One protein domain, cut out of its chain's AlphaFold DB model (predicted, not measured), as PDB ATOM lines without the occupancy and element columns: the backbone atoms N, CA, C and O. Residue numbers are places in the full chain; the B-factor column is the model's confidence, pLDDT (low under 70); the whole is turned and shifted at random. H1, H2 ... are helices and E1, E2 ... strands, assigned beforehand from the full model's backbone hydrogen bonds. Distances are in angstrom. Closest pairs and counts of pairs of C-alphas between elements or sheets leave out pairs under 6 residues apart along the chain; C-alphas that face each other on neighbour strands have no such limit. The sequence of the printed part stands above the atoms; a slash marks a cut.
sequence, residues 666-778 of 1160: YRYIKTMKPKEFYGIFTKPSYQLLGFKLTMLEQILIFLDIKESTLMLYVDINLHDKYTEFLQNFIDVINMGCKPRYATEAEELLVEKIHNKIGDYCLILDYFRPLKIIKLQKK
ATOM      1  N   TYR A 666     134.770 297.206 350.915       39.31
ATOM      2  CA  TYR A 666     134.460 296.483 349.676       39.31
ATOM      3  C   TYR A 666     133.082 296.844 349.080       39.31
ATOM      4  O   TYR A 666     132.905 296.842 347.858       39.31
ATOM      5  N   ARG A 667     132.099 297.184 349.927       37.12
ATOM      6  CA  ARG A 667     130.756 297.617 349.507       37.12
ATOM      7  C   ARG A 667     130.799 299.033 348.924       37.12
ATOM      8  O   ARG A 667     130.187 299.271 347.886       37.12
ATOM      9  N   TYR A 668     131.579 299.926 349.535       37.66
ATOM     10  CA  TYR A 668     131.750 301.321 349.112       37.66
ATOM     11  C   TYR A 668     132.479 301.439 347.761       37.66
ATOM     12  O   TYR A 668     131.965 302.069 346.831       37.66
ATOM     13  N   ILE A 669     133.603 300.729 347.591       39.62
ATOM     14  CA  ILE A 669     134.372 300.692 346.330       39.62
ATOM     15  C   ILE A 669     133.505 300.220 345.149       39.62
ATOM     16  O   ILE A 669     133.631 300.730 344.038       39.62
ATOM     17  N   LYS A 670     132.575 299.283 345.381       40.56
ATOM     18  CA  LYS A 670     131.650 298.774 344.352       40.56
ATOM     19  C   LYS A 670     130.547 299.775 343.965       40.56
ATOM     20  O   LYS A 670     129.890 299.571 342.944       40.56
ATOM     21  N   THR A 671     130.340 300.839 344.747       35.94
ATOM     22  CA  THR A 671     129.317 301.876 344.499       35.94
ATOM     23  C   THR A 671     129.839 303.165 343.860       35.94
ATOM     24  O   THR A 671     129.038 303.901 343.280       35.94
ATOM     25  N   MET A 672     131.149 303.438 343.880       34.94
ATOM     26  CA  MET A 672     131.697 304.596 343.165       34.94
ATOM     27  C   MET A 672     131.610 304.416 341.640       34.94
ATOM     28  O   MET A 672     132.269 303.557 341.053       34.94
ATOM     29  N   LYS A 673     130.850 305.295 340.974       36.75
ATOM     30  CA  LYS A 673     131.051 305.581 339.545       36.75
ATOM     31  C   LYS A 673     132.298 306.471 339.400       36.75
ATOM     32  O   LYS A 673     132.429 307.421 340.174       36.75
ATOM     33  N   PRO A 674     133.198 306.220 338.433       33.25
ATOM     34  CA  PRO A 674     134.365 307.070 338.230       33.25
ATOM     35  C   PRO A 674     133.950 308.474 337.765       33.25
ATOM     36  O   PRO A 674     133.098 308.611 336.888       33.25
ATOM     37  N   LYS A 675     134.595 309.513 338.310       38.19
ATOM     38  CA  LYS A 675     134.609 310.847 337.689       38.19
ATOM     39  C   LYS A 675     135.462 310.778 336.416       38.19
ATOM     40  O   LYS A 675     136.503 310.124 336.409       38.19
ATOM     41  N   GLU A 676     135.039 311.458 335.354       38.78
ATOM     42  CA  GLU A 676     135.508 311.214 333.975       38.78
ATOM     43  C   GLU A 676     136.965 311.640 333.677       38.78
ATOM     44  O   GLU A 676     137.478 311.377 332.594       38.78
ATOM     45  N   PHE A 677     137.665 312.252 334.638       38.72
ATOM     46  CA  PHE A 677     138.957 312.922 334.429       38.72
ATOM     47  C   PHE A 677     140.220 312.046 334.588       38.72
ATOM     48  O   PHE A 677     141.326 312.537 334.377       38.72
ATOM     49  N   TYR A 678     140.102 310.755 334.918       41.78
ATOM     50  CA  TYR A 678     141.262 309.878 335.169       41.78
ATOM     51  C   TYR A 678     141.562 308.939 333.987       41.78
ATOM     52  O   TYR A 678     141.101 307.797 333.942       41.78
ATOM     53  N   GLY A 679     142.334 309.428 333.014       43.84
ATOM     54  CA  GLY A 679     142.603 308.739 331.745       43.84
ATOM     55  C   GLY A 679     143.547 307.521 331.795       43.84
ATOM     56  O   GLY A 679     144.346 307.359 332.708       43.84
ATOM     57  N   ILE A 680     143.453 306.690 330.747       41.75
ATOM     58  CA  ILE A 680     144.396 305.635 330.302       41.75
ATOM     59  C   ILE A 680     145.017 304.738 331.401       41.75
ATOM     60  O   ILE A 680     146.228 304.520 331.431       41.75
ATOM     61  N   PHE A 681     144.188 304.099 332.231       37.66
ATOM     62  CA  PHE A 681     144.602 302.917 333.006       37.66
ATOM     63  C   PHE A 681     143.857 301.646 332.571       37.66
ATOM     64  O   PHE A 681     142.854 301.680 331.857       37.66
ATOM     65  N   THR A 682     144.360 300.479 332.982       50.41
ATOM     66  CA  THR A 682     143.673 299.190 332.768       50.41
ATOM     67  C   THR A 682     142.657 298.912 333.882       50.41
ATOM     68  O   THR A 682     142.794 299.423 334.997       50.41
ATOM     69  N   LYS A 683     141.651 298.067 333.615       56.84
ATOM     70  CA  LYS A 683     140.570 297.755 334.572       56.84
ATOM     71  C   LYS A 683     141.070 297.299 335.967       56.84
ATOM     72  O   LYS A 683     140.541 297.826 336.943       56.84
ATOM     73  N   PRO A 684     142.102 296.437 336.107       60.38
ATOM     74  CA  PRO A 684     142.644 296.076 337.424       60.38
ATOM     75  C   PRO A 684     143.360 297.235 338.137       60.38
ATOM     76  O   PRO A 684     143.227 297.390 339.349       60.38
ATOM     77  N   SER A 685     144.090 298.085 337.403       68.75
ATOM     78  CA  SER A 685     144.781 299.244 337.993       68.75
ATOM     79  C   SER A 685     143.812 300.292 338.554       68.75
ATOM     80  O   SER A 685     144.106 300.859 339.603       68.75
ATOM     81  N   TYR A 686     142.636 300.494 337.942       74.12
ATOM     82  CA  TYR A 686     141.597 301.356 338.524       74.12
ATOM     83  C   TYR A 686     141.046 300.808 339.848       74.12
ATOM     84  O   TYR A 686     140.789 301.586 340.759       74.12
ATOM     85  N   GLN A 687     140.893 299.486 339.987       74.00
ATOM     86  CA  GLN A 687     140.413 298.880 341.237       74.00
ATOM     87  C   GLN A 687     141.431 299.045 342.374       74.00
ATOM     88  O   GLN A 687     141.046 299.387 343.490       74.00
ATOM     89  N   LEU A 688     142.728 298.874 342.086       78.94
ATOM     90  CA  LEU A 688     143.793 299.103 343.069       78.94
ATOM     91  C   LEU A 688     143.932 300.589 343.444       78.94
ATOM     92  O   LEU A 688     144.125 300.901 344.615       78.94
ATOM     93  N   LEU A 689     143.803 301.505 342.477       82.50
ATOM     94  CA  LEU A 689     143.835 302.948 342.736       82.50
ATOM     95  C   LEU A 689     142.612 303.418 343.540       82.50
ATOM     96  O   LEU A 689     142.768 304.196 344.474       82.50
ATOM     97  N   GLY A 690     141.414 302.915 343.228       83.06
ATOM     98  CA  GLY A 690     140.211 303.180 344.020       83.06
ATOM     99  C   GLY A 690     140.362 302.694 345.462       83.06
ATOM    100  O   GLY A 690     140.110 303.453 346.390       83.06
ATOM    101  N   PHE A 691     140.877 301.473 345.656       84.06
ATOM    102  CA  PHE A 691     141.188 300.940 346.985       84.06
ATOM    103  C   PHE A 691     142.185 301.818 347.758       84.06
ATOM    104  O   PHE A 691     141.916 302.155 348.908       84.06
ATOM    105  N   LYS A 692     143.294 302.245 347.129       85.56
ATOM    106  CA  LYS A 692     144.250 303.190 347.739       85.56
ATOM    107  C   LYS A 692     143.562 304.466 348.224       85.56
ATOM    108  O   LYS A 692     143.732 304.844 349.377       85.56
ATOM    109  N   LEU A 693     142.819 305.132 347.337       88.38
ATOM    110  CA  LEU A 693     142.207 306.429 347.625       88.38
ATOM    111  C   LEU A 693     141.153 306.308 348.731       88.38
ATOM    112  O   LEU A 693     141.202 307.083 349.676       88.38
ATOM    113  N   THR A 694     140.298 305.280 348.701       85.19
ATOM    114  CA  THR A 694     139.345 305.028 349.794       85.19
ATOM    115  C   THR A 694     140.047 304.727 351.123       85.19
ATOM    116  O   THR A 694     139.620 305.241 352.151       85.19
ATOM    117  N   MET A 695     141.138 303.949 351.140       86.94
ATOM    118  CA  MET A 695     141.891 303.707 352.383       86.94
ATOM    119  C   MET A 695     142.538 304.988 352.929       86.94
ATOM    120  O   MET A 695     142.504 305.210 354.136       86.94
ATOM    121  N   LEU A 696     143.074 305.854 352.061       89.50
ATOM    122  CA  LEU A 696     143.572 307.177 352.454       89.50
ATOM    123  C   LEU A 696     142.448 308.060 353.016       89.50
ATOM    124  O   LEU A 696     142.624 308.675 354.061       89.50
ATOM    125  N   GLU A 697     141.284 308.098 352.365       91.06
ATOM    126  CA  GLU A 697     140.116 308.849 352.839       91.06
ATOM    127  C   GLU A 697     139.651 308.362 354.222       91.06
ATOM    128  O   GLU A 697     139.387 309.190 355.088       91.06
ATOM    129  N   GLN A 698     139.612 307.047 354.474       86.00
ATOM    130  CA  GLN A 698     139.261 306.502 355.797       86.00
ATOM    131  C   GLN A 698     140.313 306.822 356.870       86.00
ATOM    132  O   GLN A 698     139.945 307.202 357.979       86.00
ATOM    133  N   ILE A 699     141.610 306.725 356.552       88.00
ATOM    134  CA  ILE A 699     142.695 307.106 357.475       88.00
ATOM    135  C   ILE A 699     142.640 308.609 357.788       88.00
ATOM    136  O   ILE A 699     142.846 309.000 358.934       88.00
ATOM    137  N   LEU A 700     142.329 309.455 356.803       91.62
ATOM    138  CA  LEU A 700     142.174 310.893 357.018       91.62
ATOM    139  C   LEU A 700     140.934 311.204 357.870       91.62
ATOM    140  O   LEU A 700     141.049 311.962 358.820       91.62
ATOM    141  N   ILE A 701     139.782 310.577 357.606       88.19
ATOM    142  CA  ILE A 701     138.577 310.725 358.446       88.19
ATOM    143  C   ILE A 701     138.864 310.315 359.898       88.19
ATOM    144  O   ILE A 701     138.470 311.022 360.821       88.19
ATOM    145  N   PHE A 702     139.593 309.218 360.106       87.50
ATOM    146  CA  PHE A 702     140.016 308.761 361.431       87.50
ATOM    147  C   PHE A 702     140.909 309.778 362.166       87.50
ATOM    148  O   PHE A 702     140.726 309.986 363.359       87.50
ATOM    149  N   LEU A 703     141.818 310.460 361.461       87.06
ATOM    150  CA  LEU A 703     142.667 311.529 362.016       87.06
ATOM    151  C   LEU A 703     141.938 312.877 362.198       87.06
ATOM    152  O   LEU A 703     142.488 313.798 362.805       87.06
ATOM    153  N   ASP A 704     140.726 313.014 361.658       87.25
ATOM    154  CA  ASP A 704     139.885 314.211 361.763       87.25
ATOM    155  C   ASP A 704     138.847 314.106 362.898       87.25
ATOM    156  O   ASP A 704     138.330 315.128 363.360       87.25
ATOM    157  N   ILE A 705     138.570 312.890 363.379       85.50
ATOM    158  CA  ILE A 705     137.767 312.628 364.578       85.50
ATOM    159  C   ILE A 705     138.567 313.074 365.812       85.50
ATOM    160  O   ILE A 705     139.674 312.609 366.059       85.50
ATOM    161  N   LYS A 706     138.000 313.993 366.605       68.56
ATOM    162  CA  LYS A 706     138.644 314.558 367.810       68.56
ATOM    163  C   LYS A 706     138.572 313.656 369.050       68.56
ATOM    164  O   LYS A 706     139.049 314.046 370.114       68.56
ATOM    165  N   GLU A 707     137.930 312.501 368.938       62.06
ATOM    166  CA  GLU A 707     137.732 311.554 370.034       62.06
ATOM    167  C   GLU A 707     138.989 310.700 370.250       62.06
ATOM    168  O   GLU A 707     139.781 310.470 369.339       62.06
ATOM    169  N   SER A 708     139.191 310.215 371.475       49.91
ATOM    170  CA  SER A 708     140.425 309.555 371.934       49.91
ATOM    171  C   SER A 708     140.641 308.124 371.398       49.91
ATOM    172  O   SER A 708     141.430 307.355 371.951       49.91
ATOM    173  N   THR A 709     139.968 307.741 370.312       55.22
ATOM    174  CA  THR A 709     140.049 306.405 369.709       55.22
ATOM    175  C   THR A 709     141.387 306.184 368.999       55.22
ATOM    176  O   THR A 709     141.549 306.519 367.831       55.22
ATOM    177  N   LEU A 710     142.342 305.535 369.669       72.44
ATOM    178  CA  LEU A 710     143.667 305.203 369.113       72.44
ATOM    179  C   LEU A 710     143.658 304.090 368.035       72.44
ATOM    180  O   LEU A 710     144.725 303.640 367.617       72.44
ATOM    181  N   MET A 711     142.491 303.595 367.601       80.00
ATOM    182  CA  MET A 711     142.371 302.409 366.741       80.00
ATOM    183  C   MET A 711     141.287 302.550 365.663       80.00
ATOM    184  O   MET A 711     140.101 302.640 365.972       80.00
ATOM    185  N   LEU A 712     141.697 302.468 364.396       79.44
ATOM    186  CA  LEU A 712     140.829 302.314 363.231       79.44
ATOM    187  C   LEU A 712     140.668 300.822 362.911       79.44
ATOM    188  O   LEU A 712     141.608 300.156 362.469       79.44
ATOM    189  N   TYR A 713     139.463 300.292 363.110       74.44
ATOM    190  CA  TYR A 713     139.125 298.918 362.742       74.44
ATOM    191  C   TYR A 713     138.876 298.820 361.235       74.44
ATOM    192  O   TYR A 713     137.972 299.459 360.701       74.44
ATOM    193  N   VAL A 714     139.676 298.007 360.544       71.75
ATOM    194  CA  VAL A 714     139.591 297.808 359.095       71.75
ATOM    195  C   VAL A 714     139.011 296.418 358.839       71.75
ATOM    196  O   VAL A 714     139.745 295.444 358.654       71.75
ATOM    197  N   ASP A 715     137.675 296.320 358.850       54.03
ATOM    198  CA  ASP A 715     136.954 295.095 358.477       54.03
ATOM    199  C   ASP A 715     137.091 294.828 356.973       54.03
ATOM    200  O   ASP A 715     136.277 295.233 356.135       54.03
ATOM    201  N   ILE A 716     138.201 294.184 356.620       57.00
ATOM    202  CA  ILE A 716     138.450 293.692 355.279       57.00
ATOM    203  C   ILE A 716     139.210 292.368 355.370       57.00
ATOM    204  O   ILE A 716     140.379 292.324 355.764       57.00
ATOM    205  N   ASN A 717     138.570 291.300 354.891       54.56
ATOM    206  CA  ASN A 717     139.190 290.003 354.625       54.56
ATOM    207  C   ASN A 717     140.174 290.108 353.434       54.56
ATOM    208  O   ASN A 717     139.915 289.666 352.313       54.56
ATOM    209  N   LEU A 718     141.291 290.808 353.659       58.88
ATOM    210  CA  LEU A 718     142.362 291.014 352.690       58.88
ATOM    211  C   LEU A 718     143.219 289.749 352.594       58.88
ATOM    212  O   LEU A 718     144.009 289.477 353.497       58.88
ATOM    213  N   HIS A 719     143.123 289.041 351.469       63.72
ATOM    214  CA  HIS A 719     144.101 288.034 351.044       63.72
ATOM    215  C   HIS A 719     145.532 288.598 351.152       63.72
ATOM    216  O   HIS A 719     145.765 289.750 350.785       63.72
ATOM    217  N   ASP A 720     146.483 287.790 351.630       66.25
ATOM    218  CA  ASP A 720     147.839 288.171 352.081       66.25
ATOM    219  C   ASP A 720     148.594 289.172 351.200       66.25
ATOM    220  O   ASP A 720     149.248 290.084 351.704       66.25
ATOM    221  N   LYS A 721     148.437 289.068 349.879       68.75
ATOM    222  CA  LYS A 721     149.019 289.993 348.898       68.75
ATOM    223  C   LYS A 721     148.592 291.457 349.094       68.75
ATOM    224  O   LYS A 721     149.353 292.370 348.786       68.75
ATOM    225  N   TYR A 722     147.379 291.692 349.588       73.94
ATOM    226  CA  TYR A 722     146.902 293.022 349.964       73.94
ATOM    227  C   TYR A 722     147.308 293.415 351.393       73.94
ATOM    228  O   TYR A 722     147.358 294.605 351.688       73.94
ATOM    229  N   THR A 723     147.642 292.452 352.260       76.75
ATOM    230  CA  THR A 723     148.246 292.708 353.581       76.75
ATOM    231  C   THR A 723     149.635 293.314 353.425       76.75
ATOM    232  O   THR A 723     149.891 294.400 353.933       76.75
ATOM    233  N   GLU A 724     150.503 292.653 352.649       77.69
ATOM    234  CA  GLU A 724     151.853 293.134 352.324       77.69
ATOM    235  C   GLU A 724     151.793 294.526 351.676       77.69
ATOM    236  O   GLU A 724     152.557 295.424 352.028       77.69
ATOM    237  N   PHE A 725     150.832 294.735 350.770       80.25
ATOM    238  CA  PHE A 725     150.575 296.034 350.156       80.25
ATOM    239  C   PHE A 725     150.160 297.109 351.175       80.25
ATOM    240  O   PHE A 725     150.703 298.209 351.128       80.25
ATOM    241  N   LEU A 726     149.230 296.810 352.091       82.12
ATOM    242  CA  LEU A 726     148.757 297.765 353.100       82.12
ATOM    243  C   LEU A 726     149.857 298.119 354.113       82.12
ATOM    244  O   LEU A 726     149.975 299.289 354.470       82.12
ATOM    245  N   GLN A 727     150.699 297.155 354.502       87.50
ATOM    246  CA  GLN A 727     151.887 297.402 355.326       87.50
ATOM    247  C   GLN A 727     152.848 298.372 354.626       87.50
ATOM    248  O   GLN A 727     153.077 299.464 355.133       87.50
ATOM    249  N   ASN A 728     153.300 298.043 353.405       84.62
ATOM    250  CA  ASN A 728     154.184 298.915 352.613       84.62
ATOM    251  C   ASN A 728     153.595 300.328 352.413       84.62
ATOM    252  O   ASN A 728     154.332 301.299 352.265       84.62
ATOM    253  N   PHE A 729     152.266 300.451 352.367       84.12
ATOM    254  CA  PHE A 729     151.569 301.725 352.209       84.12
ATOM    255  C   PHE A 729     151.563 302.558 353.501       84.12
ATOM    256  O   PHE A 729     151.837 303.757 353.459       84.12
ATOM    257  N   ILE A 730     151.326 301.915 354.646       91.31
ATOM    258  CA  ILE A 730     151.453 302.513 355.983       91.31
ATOM    259  C   ILE A 730     152.903 302.940 356.253       91.31
ATOM    260  O   ILE A 730     153.130 304.048 356.737       91.31
ATOM    261  N   ASP A 731     153.885 302.132 355.850       90.25
ATOM    262  CA  ASP A 731     155.308 302.462 355.968       90.25
ATOM    263  C   ASP A 731     155.659 303.733 355.168       90.25
ATOM    264  O   ASP A 731     156.328 304.628 355.683       90.25
ATOM    265  N   VAL A 732     155.152 303.863 353.935       88.69
ATOM    266  CA  VAL A 732     155.345 305.059 353.090       88.69
ATOM    267  C   VAL A 732     154.732 306.318 353.718       88.69
ATOM    268  O   VAL A 732     155.374 307.371 353.693       88.69
ATOM    269  N   ILE A 733     153.541 306.207 354.320       90.50
ATOM    270  CA  ILE A 733     152.890 307.298 355.066       90.50
ATOM    271  C   ILE A 733     153.733 307.695 356.289       90.50
ATOM    272  O   ILE A 733     154.031 308.874 356.473       90.50
ATOM    273  N   ASN A 734     154.172 306.721 357.092       90.50
ATOM    274  CA  ASN A 734     154.995 306.947 358.286       90.50
ATOM    275  C   ASN A 734     156.355 307.594 357.974       90.50
ATOM    276  O   ASN A 734     156.872 308.351 358.793       90.50
ATOM    277  N   MET A 735     156.928 307.301 356.803       87.81
ATOM    278  CA  MET A 735     158.186 307.881 356.318       87.81
ATOM    279  C   MET A 735     158.021 309.253 355.637       87.81
ATOM    280  O   MET A 735     159.013 309.792 355.145       87.81
ATOM    281  N   GLY A 736     156.799 309.793 355.521       86.44
ATOM    282  CA  GLY A 736     156.528 311.052 354.807       86.44
ATOM    283  C   GLY A 736     156.951 311.033 353.330       86.44
ATOM    284  O   GLY A 736     157.224 312.074 352.732       86.44
ATOM    285  N   CYS A 737     157.069 309.844 352.738       85.56
ATOM    286  CA  CYS A 737     157.666 309.658 351.422       85.56
ATOM    287  C   CYS A 737     156.607 309.700 350.314       85.56
ATOM    288  O   CYS A 737     155.539 309.102 350.433       85.56
ATOM    289  N   LYS A 738     156.925 310.330 349.176       83.06
ATOM    290  CA  LYS A 738     156.045 310.285 347.996       83.06
ATOM    291  C   LYS A 738     155.930 308.842 347.468       83.06
ATOM    292  O   LYS A 738     156.970 308.229 347.188       83.06
ATOM    293  N   PRO A 739     154.716 308.274 347.306       79.12
ATOM    294  CA  PRO A 739     154.566 306.911 346.809       79.12
ATOM    295  C   PRO A 739     155.094 306.781 345.377       79.12
ATOM    296  O   PRO A 739     154.876 307.641 344.520       79.12
ATOM    297  N   ARG A 740     155.789 305.679 345.075       69.94
ATOM    298  CA  ARG A 740     156.328 305.455 343.723       69.94
ATOM    299  C   ARG A 740     155.180 305.269 342.729       69.94
ATOM    300  O   ARG A 740     154.442 304.291 342.825       69.94
ATOM    301  N   TYR A 741     155.094 306.179 341.758       72.62
ATOM    302  CA  TYR A 741     154.009 306.260 340.769       72.62
ATOM    303  C   TYR A 741     152.632 306.573 341.388       72.62
ATOM    304  O   TYR A 741     151.618 306.013 340.968       72.62
ATOM    305  N   ALA A 742     152.602 307.459 342.387       80.75
ATOM    306  CA  ALA A 742     151.376 308.070 342.890       80.75
ATOM    307  C   ALA A 742     150.619 308.851 341.797       80.75
ATOM    308  O   ALA A 742     151.208 309.321 340.819       80.75
ATOM    309  N   THR A 743     149.312 309.031 341.988       88.75
ATOM    310  CA  THR A 743     148.563 310.116 341.334       88.75
ATOM    311  C   THR A 743     148.615 311.378 342.197       88.75
ATOM    312  O   THR A 743     148.847 311.300 343.398       88.75
ATOM    313  N   GLU A 744     148.338 312.544 341.618       88.25
ATOM    314  CA  GLU A 744     148.286 313.825 342.346       88.25
ATOM    315  C   GLU A 744     147.329 313.787 343.557       88.25
ATOM    316  O   GLU A 744     147.655 314.283 344.632       88.25
ATOM    317  N   ALA A 745     146.185 313.104 343.420       87.88
ATOM    318  CA  ALA A 745     145.245 312.878 344.519       87.88
ATOM    319  C   ALA A 745     145.790 311.924 345.602       87.88
ATOM    320  O   ALA A 745     145.465 312.088 346.775       87.88
ATOM    321  N   GLU A 746     146.618 310.945 345.227       89.12
ATOM    322  CA  GLU A 746     147.292 310.051 346.174       89.12
ATOM    323  C   GLU A 746     148.387 310.803 346.951       89.12
ATOM    324  O   GLU A 746     148.443 310.682 348.172       89.12
ATOM    325  N   GLU A 747     149.201 311.634 346.284       90.56
ATOM    326  CA  GLU A 747     150.209 312.467 346.960       90.56
ATOM    327  C   GLU A 747     149.565 313.464 347.935       90.56
ATOM    328  O   GLU A 747     149.955 313.515 349.100       90.56
ATOM    329  N   LEU A 748     148.536 314.196 347.494       92.06
ATOM    330  CA  LEU A 748     147.859 315.222 348.297       92.06
ATOM    331  C   LEU A 748     147.122 314.646 349.519       92.06
ATOM    332  O   LEU A 748     146.980 315.329 350.535       92.06
ATOM    333  N   LEU A 749     146.650 313.399 349.451       91.62
ATOM    334  CA  LEU A 749     146.078 312.703 350.604       91.62
ATOM    335  C   LEU A 749     147.163 312.168 351.553       91.62
ATOM    336  O   LEU A 749     147.031 312.354 352.760       91.62
ATOM    337  N   VAL A 750     148.244 311.568 351.038       92.62
ATOM    338  CA  VAL A 750     149.382 311.111 351.863       92.62
ATOM    339  C   VAL A 750     150.019 312.280 352.619       92.62
ATOM    340  O   VAL A 750     150.286 312.154 353.811       92.62
ATOM    341  N   GLU A 751     150.191 313.434 351.972       92.38
ATOM    342  CA  GLU A 751     150.718 314.653 352.595       92.38
ATOM    343  C   GLU A 751     149.809 315.163 353.727       92.38
ATOM    344  O   GLU A 751     150.283 315.419 354.835       92.38
ATOM    345  N   LYS A 752     148.489 315.234 353.501       94.25
ATOM    346  CA  LYS A 752     147.517 315.610 354.546       94.25
ATOM    347  C   LYS A 752     147.545 314.663 355.743       94.25
ATOM    348  O   LYS A 752     147.516 315.127 356.879       94.25
ATOM    349  N   ILE A 753     147.607 313.357 355.491       93.69
ATOM    350  CA  ILE A 753     147.651 312.322 356.530       93.69
ATOM    351  C   ILE A 753     148.948 312.435 357.337       93.69
ATOM    352  O   ILE A 753     148.889 312.540 358.558       93.69
ATOM    353  N   HIS A 754     150.107 312.506 356.676       93.31
ATOM    354  CA  HIS A 754     151.403 312.696 357.333       93.31
ATOM    355  C   HIS A 754     151.417 313.946 358.229       93.31
ATOM    356  O   HIS A 754     151.811 313.880 359.395       93.31
ATOM    357  N   ASN A 755     150.905 315.069 357.715       92.12
ATOM    358  CA  ASN A 755     150.874 316.340 358.437       92.12
ATOM    359  C   ASN A 755     149.886 316.347 359.622       92.12
ATOM    360  O   ASN A 755     150.058 317.157 360.530       92.12
ATOM    361  N   LYS A 756     148.888 315.448 359.653       92.75
ATOM    362  CA  LYS A 756     148.008 315.235 360.819       92.75
ATOM    363  C   LYS A 756     148.525 314.186 361.806       92.75
ATOM    364  O   LYS A 756     148.244 314.297 362.992       92.75
ATOM    365  N   ILE A 757     149.308 313.209 361.346       91.94
ATOM    366  CA  ILE A 757     149.966 312.211 362.205       91.94
ATOM    367  C   ILE A 757     151.050 312.859 363.078       91.94
ATOM    368  O   ILE A 757     151.126 312.571 364.271       91.94
ATOM    369  N   GLY A 758     151.907 313.711 362.502       92.06
ATOM    370  CA  GLY A 758     152.957 314.430 363.234       92.06
ATOM    371  C   GLY A 758     153.848 313.522 364.101       92.06
ATOM    372  O   GLY A 758     154.598 312.687 363.591       92.06
ATOM    373  N   ASP A 759     153.755 313.684 365.423       87.75
ATOM    374  CA  ASP A 759     154.526 312.953 366.445       87.75
ATOM    375  C   ASP A 759     154.095 311.481 366.641       87.75
ATOM    376  O   ASP A 759     154.706 310.754 367.425       87.75
ATOM    377  N   TYR A 760     153.063 311.015 365.935       89.06
ATOM    378  CA  TYR A 760     152.573 309.634 365.977       89.06
ATOM    379  C   TYR A 760     153.069 308.807 364.772       89.06
ATOM    380  O   TYR A 760     153.773 309.307 363.892       89.06
ATOM    381  N   CYS A 761     152.722 307.524 364.727       91.56
ATOM    382  CA  CYS A 761     152.832 306.633 363.576       91.56
ATOM    383  C   CYS A 761     151.607 305.706 363.502       91.56
ATOM    384  O   CYS A 761     150.967 305.417 364.514       91.56
ATOM    385  N   LEU A 762     151.284 305.245 362.295       91.88
ATOM    386  CA  LEU A 762     150.266 304.224 362.053       91.88
ATOM    387  C   LEU A 762     150.904 302.830 362.104       91.88
ATOM    388  O   LEU A 762     151.959 302.613 361.510       91.88
ATOM    389  N   ILE A 763     150.262 301.875 362.769       89.69
ATOM    390  CA  ILE A 763     150.738 300.491 362.909       89.69
ATOM    391  C   ILE A 763     149.624 299.538 362.489       89.69
ATOM    392  O   ILE A 763     148.496 299.666 362.958       89.69
ATOM    393  N   LEU A 764     149.938 298.579 361.616       90.06
ATOM    394  CA  LEU A 764     149.008 297.538 361.187       90.06
ATOM    395  C   LEU A 764     149.140 296.311 362.099       90.06
ATOM    396  O   LEU A 764     150.182 295.660 362.111       90.06
ATOM    397  N   ASP A 765     148.085 296.009 362.849       85.06
ATOM    398  CA  ASP A 765     148.003 294.865 363.760       85.06
ATOM    399  C   ASP A 765     147.108 293.748 363.182       85.06
ATOM    400  O   ASP A 765     146.135 294.008 362.459       85.06
ATOM    401  N   TYR A 766     147.446 292.494 363.491       79.50
ATOM    402  CA  TYR A 766     147.029 291.287 362.769       79.50
ATOM    403  C   TYR A 766     146.138 290.356 363.607       79.50
ATOM    404  O   TYR A 766     146.457 289.192 363.846       79.50
ATOM    405  N   PHE A 767     144.974 290.861 364.009       68.88
ATOM    406  CA  PHE A 767     143.983 290.134 364.810       68.88
ATOM    407  C   PHE A 767     143.028 289.288 363.943       68.88
ATOM    408  O   PHE A 767     141.861 289.639 363.768       68.88
ATOM    409  N   ARG A 768     143.528 288.180 363.365       58.16
ATOM    410  CA  ARG A 768     142.772 287.298 362.441       58.16
ATOM    411  C   ARG A 768     141.327 287.036 362.931       58.16
ATOM    412  O   ARG A 768     141.168 286.591 364.064       58.16
ATOM    413  N   PRO A 769     140.286 287.244 362.095       53.97
ATOM    414  CA  PRO A 769     140.324 287.621 360.673       53.97
ATOM    415  C   PRO A 769     140.484 289.132 360.399       53.97
ATOM    416  O   PRO A 769     140.703 289.516 359.250       53.97
ATOM    417  N   LEU A 770     140.373 289.979 361.422       62.34
ATOM    418  CA  LEU A 770     140.396 291.441 361.330       62.34
ATOM    419  C   LEU A 770     141.818 292.005 361.189       62.34
ATOM    420  O   LEU A 770     142.823 291.345 361.466       62.34
ATOM    421  N   LYS A 771     141.896 293.269 360.758       77.06
ATOM    422  CA  LYS A 771     143.134 294.058 360.698       77.06
ATOM    423  C   LYS A 771     142.855 295.429 361.300       77.06
ATOM    424  O   LYS A 771     141.801 296.015 361.053       77.06
ATOM    425  N   ILE A 772     143.759 295.916 362.142       82.81
ATOM    426  CA  ILE A 772     143.541 297.133 362.937       82.81
ATOM    427  C   ILE A 772     144.674 298.102 362.625       82.81
ATOM    428  O   ILE A 772     145.838 297.734 362.751       82.81
ATOM    429  N   ILE A 773     144.348 299.331 362.230       84.88
ATOM    430  CA  ILE A 773     145.333 300.405 362.092       84.88
ATOM    431  C   ILE A 773     145.326 301.197 363.401       84.88
ATOM    432  O   ILE A 773     144.376 301.915 363.699       84.88
ATOM    433  N   LYS A 774     146.377 301.039 364.203       87.94
ATOM    434  CA  LYS A 774     146.561 301.725 365.488       87.94
ATOM    435  C   LYS A 774     147.384 302.998 365.295       87.94
ATOM    436  O   LYS A 774     148.310 303.000 364.488       87.94
ATOM    437  N   LEU A 775     147.083 304.053 366.047       87.50
ATOM    438  CA  LEU A 775     147.881 305.279 366.112       87.50
ATOM    439  C   LEU A 775     148.731 305.250 367.392       87.50
ATOM    440  O   LEU A 775     148.191 305.361 368.491       87.50
ATOM    441  N   GLN A 776     150.052 305.095 367.270       86.50
ATOM    442  CA  GLN A 776     150.975 305.066 368.415       86.50
ATOM    443  C   GLN A 776     151.891 306.294 368.412       86.50
ATOM    444  O   GLN A 776     152.320 306.760 367.361       86.50
ATOM    445  N   LYS A 777     152.202 306.845 369.589       86.81
ATOM    446  CA  LYS A 777     153.139 307.970 369.726       86.81
ATOM    447  C   LYS A 777     154.576 307.500 369.467       86.81
ATOM    448  O   LYS A 777     154.981 306.463 369.989       86.81
ATOM    449  N   LYS A 778     155.364 308.255 368.694       83.69
ATOM    450  CA  LYS A 778     156.780 307.937 368.438       83.69
ATOM    451  C   LYS A 778     157.591 308.082 369.732       83.69
ATOM    452  O   LYS A 778     157.719 309.183 370.270       83.69
TER     453      LYS A 778
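Overview. This is residues 666 to 778 of the 1160 residues of the protein "G-patch domain-containing protein" of Papilio machaon (UniProt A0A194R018). Helices H2 and H3 cover one face of a small three-stranded sheet whose other face is bare; long H2 reaches beyond the sheet, and H4 packs beside it. H1 packs on residues 690 to 694 of H2, and unnamed residues 670 to 682 loop round to its first residue. The printed part has 113 residues, mixed helices and strands, in the order H1 H2 E1 H3 H4 E2 E3; the sheet, E1 E3 E2, is antiparallel. It is compact, with a radius of gyration of the C-alphas of 14.2 A and spans of 40 by 31 by 24 A.

Arrangement. H1, residues 666 to 669, only just touches H2, residues 683 to 704, with 3 pairs of C-alphas within 8 A, the closest Ile 669 and Gly 690, 6.8 A. E1, residues 711 to 714, is antiparallel to E3, residues 771 to 777, with N 712 and O 773 within hydrogen-bond range at 2.8 A. H2 on one face of the sheet makes two layers, at a height of 9.8 A. H3, residues 720 to 734, is on the same face, over E2, residues 760 to 765, at 5 degrees on the local plane. H4, residues 744 to 757, touches H2 at a shallow tilt of 27 degrees, the same way; their closest C-alphas, Leu 700 and Ile 753, are 5.7 A apart. H4 only grazes the sheet and touches H3 at Ile 733 and His 754, their closest C-alphas, 6.0 A apart. E1, H3, H4 and E2 form a split strand-helix-strand unit, two strands running the same way with E3 between them; its crossover is right-handed. E2 and E3 form a hairpin, with N 763 and O 774 at 2.8 A. Every O i to N i+4 pair is within hydrogen-bond range in H2, H3 and H4; H1 is too short for one.

Along the chain. H1 begins at C-alpha 666 (134.460, 296.483, 349.676). H2 is 31.8 A long, H3 21.0 A, H4 20.0 A, E2 15.6 A and E3 19.4 A, ending at C-alpha 777 (153.139, 307.970, 369.726).

Size, cuts and confidence. The C-alphas of Ile 680 and Ser 708, the two farthest apart, are 42.0 A apart. The printed part has no cut; the link H1 to H2 is long. Confidence is under 70 in 36 residues, among them 666 to 685.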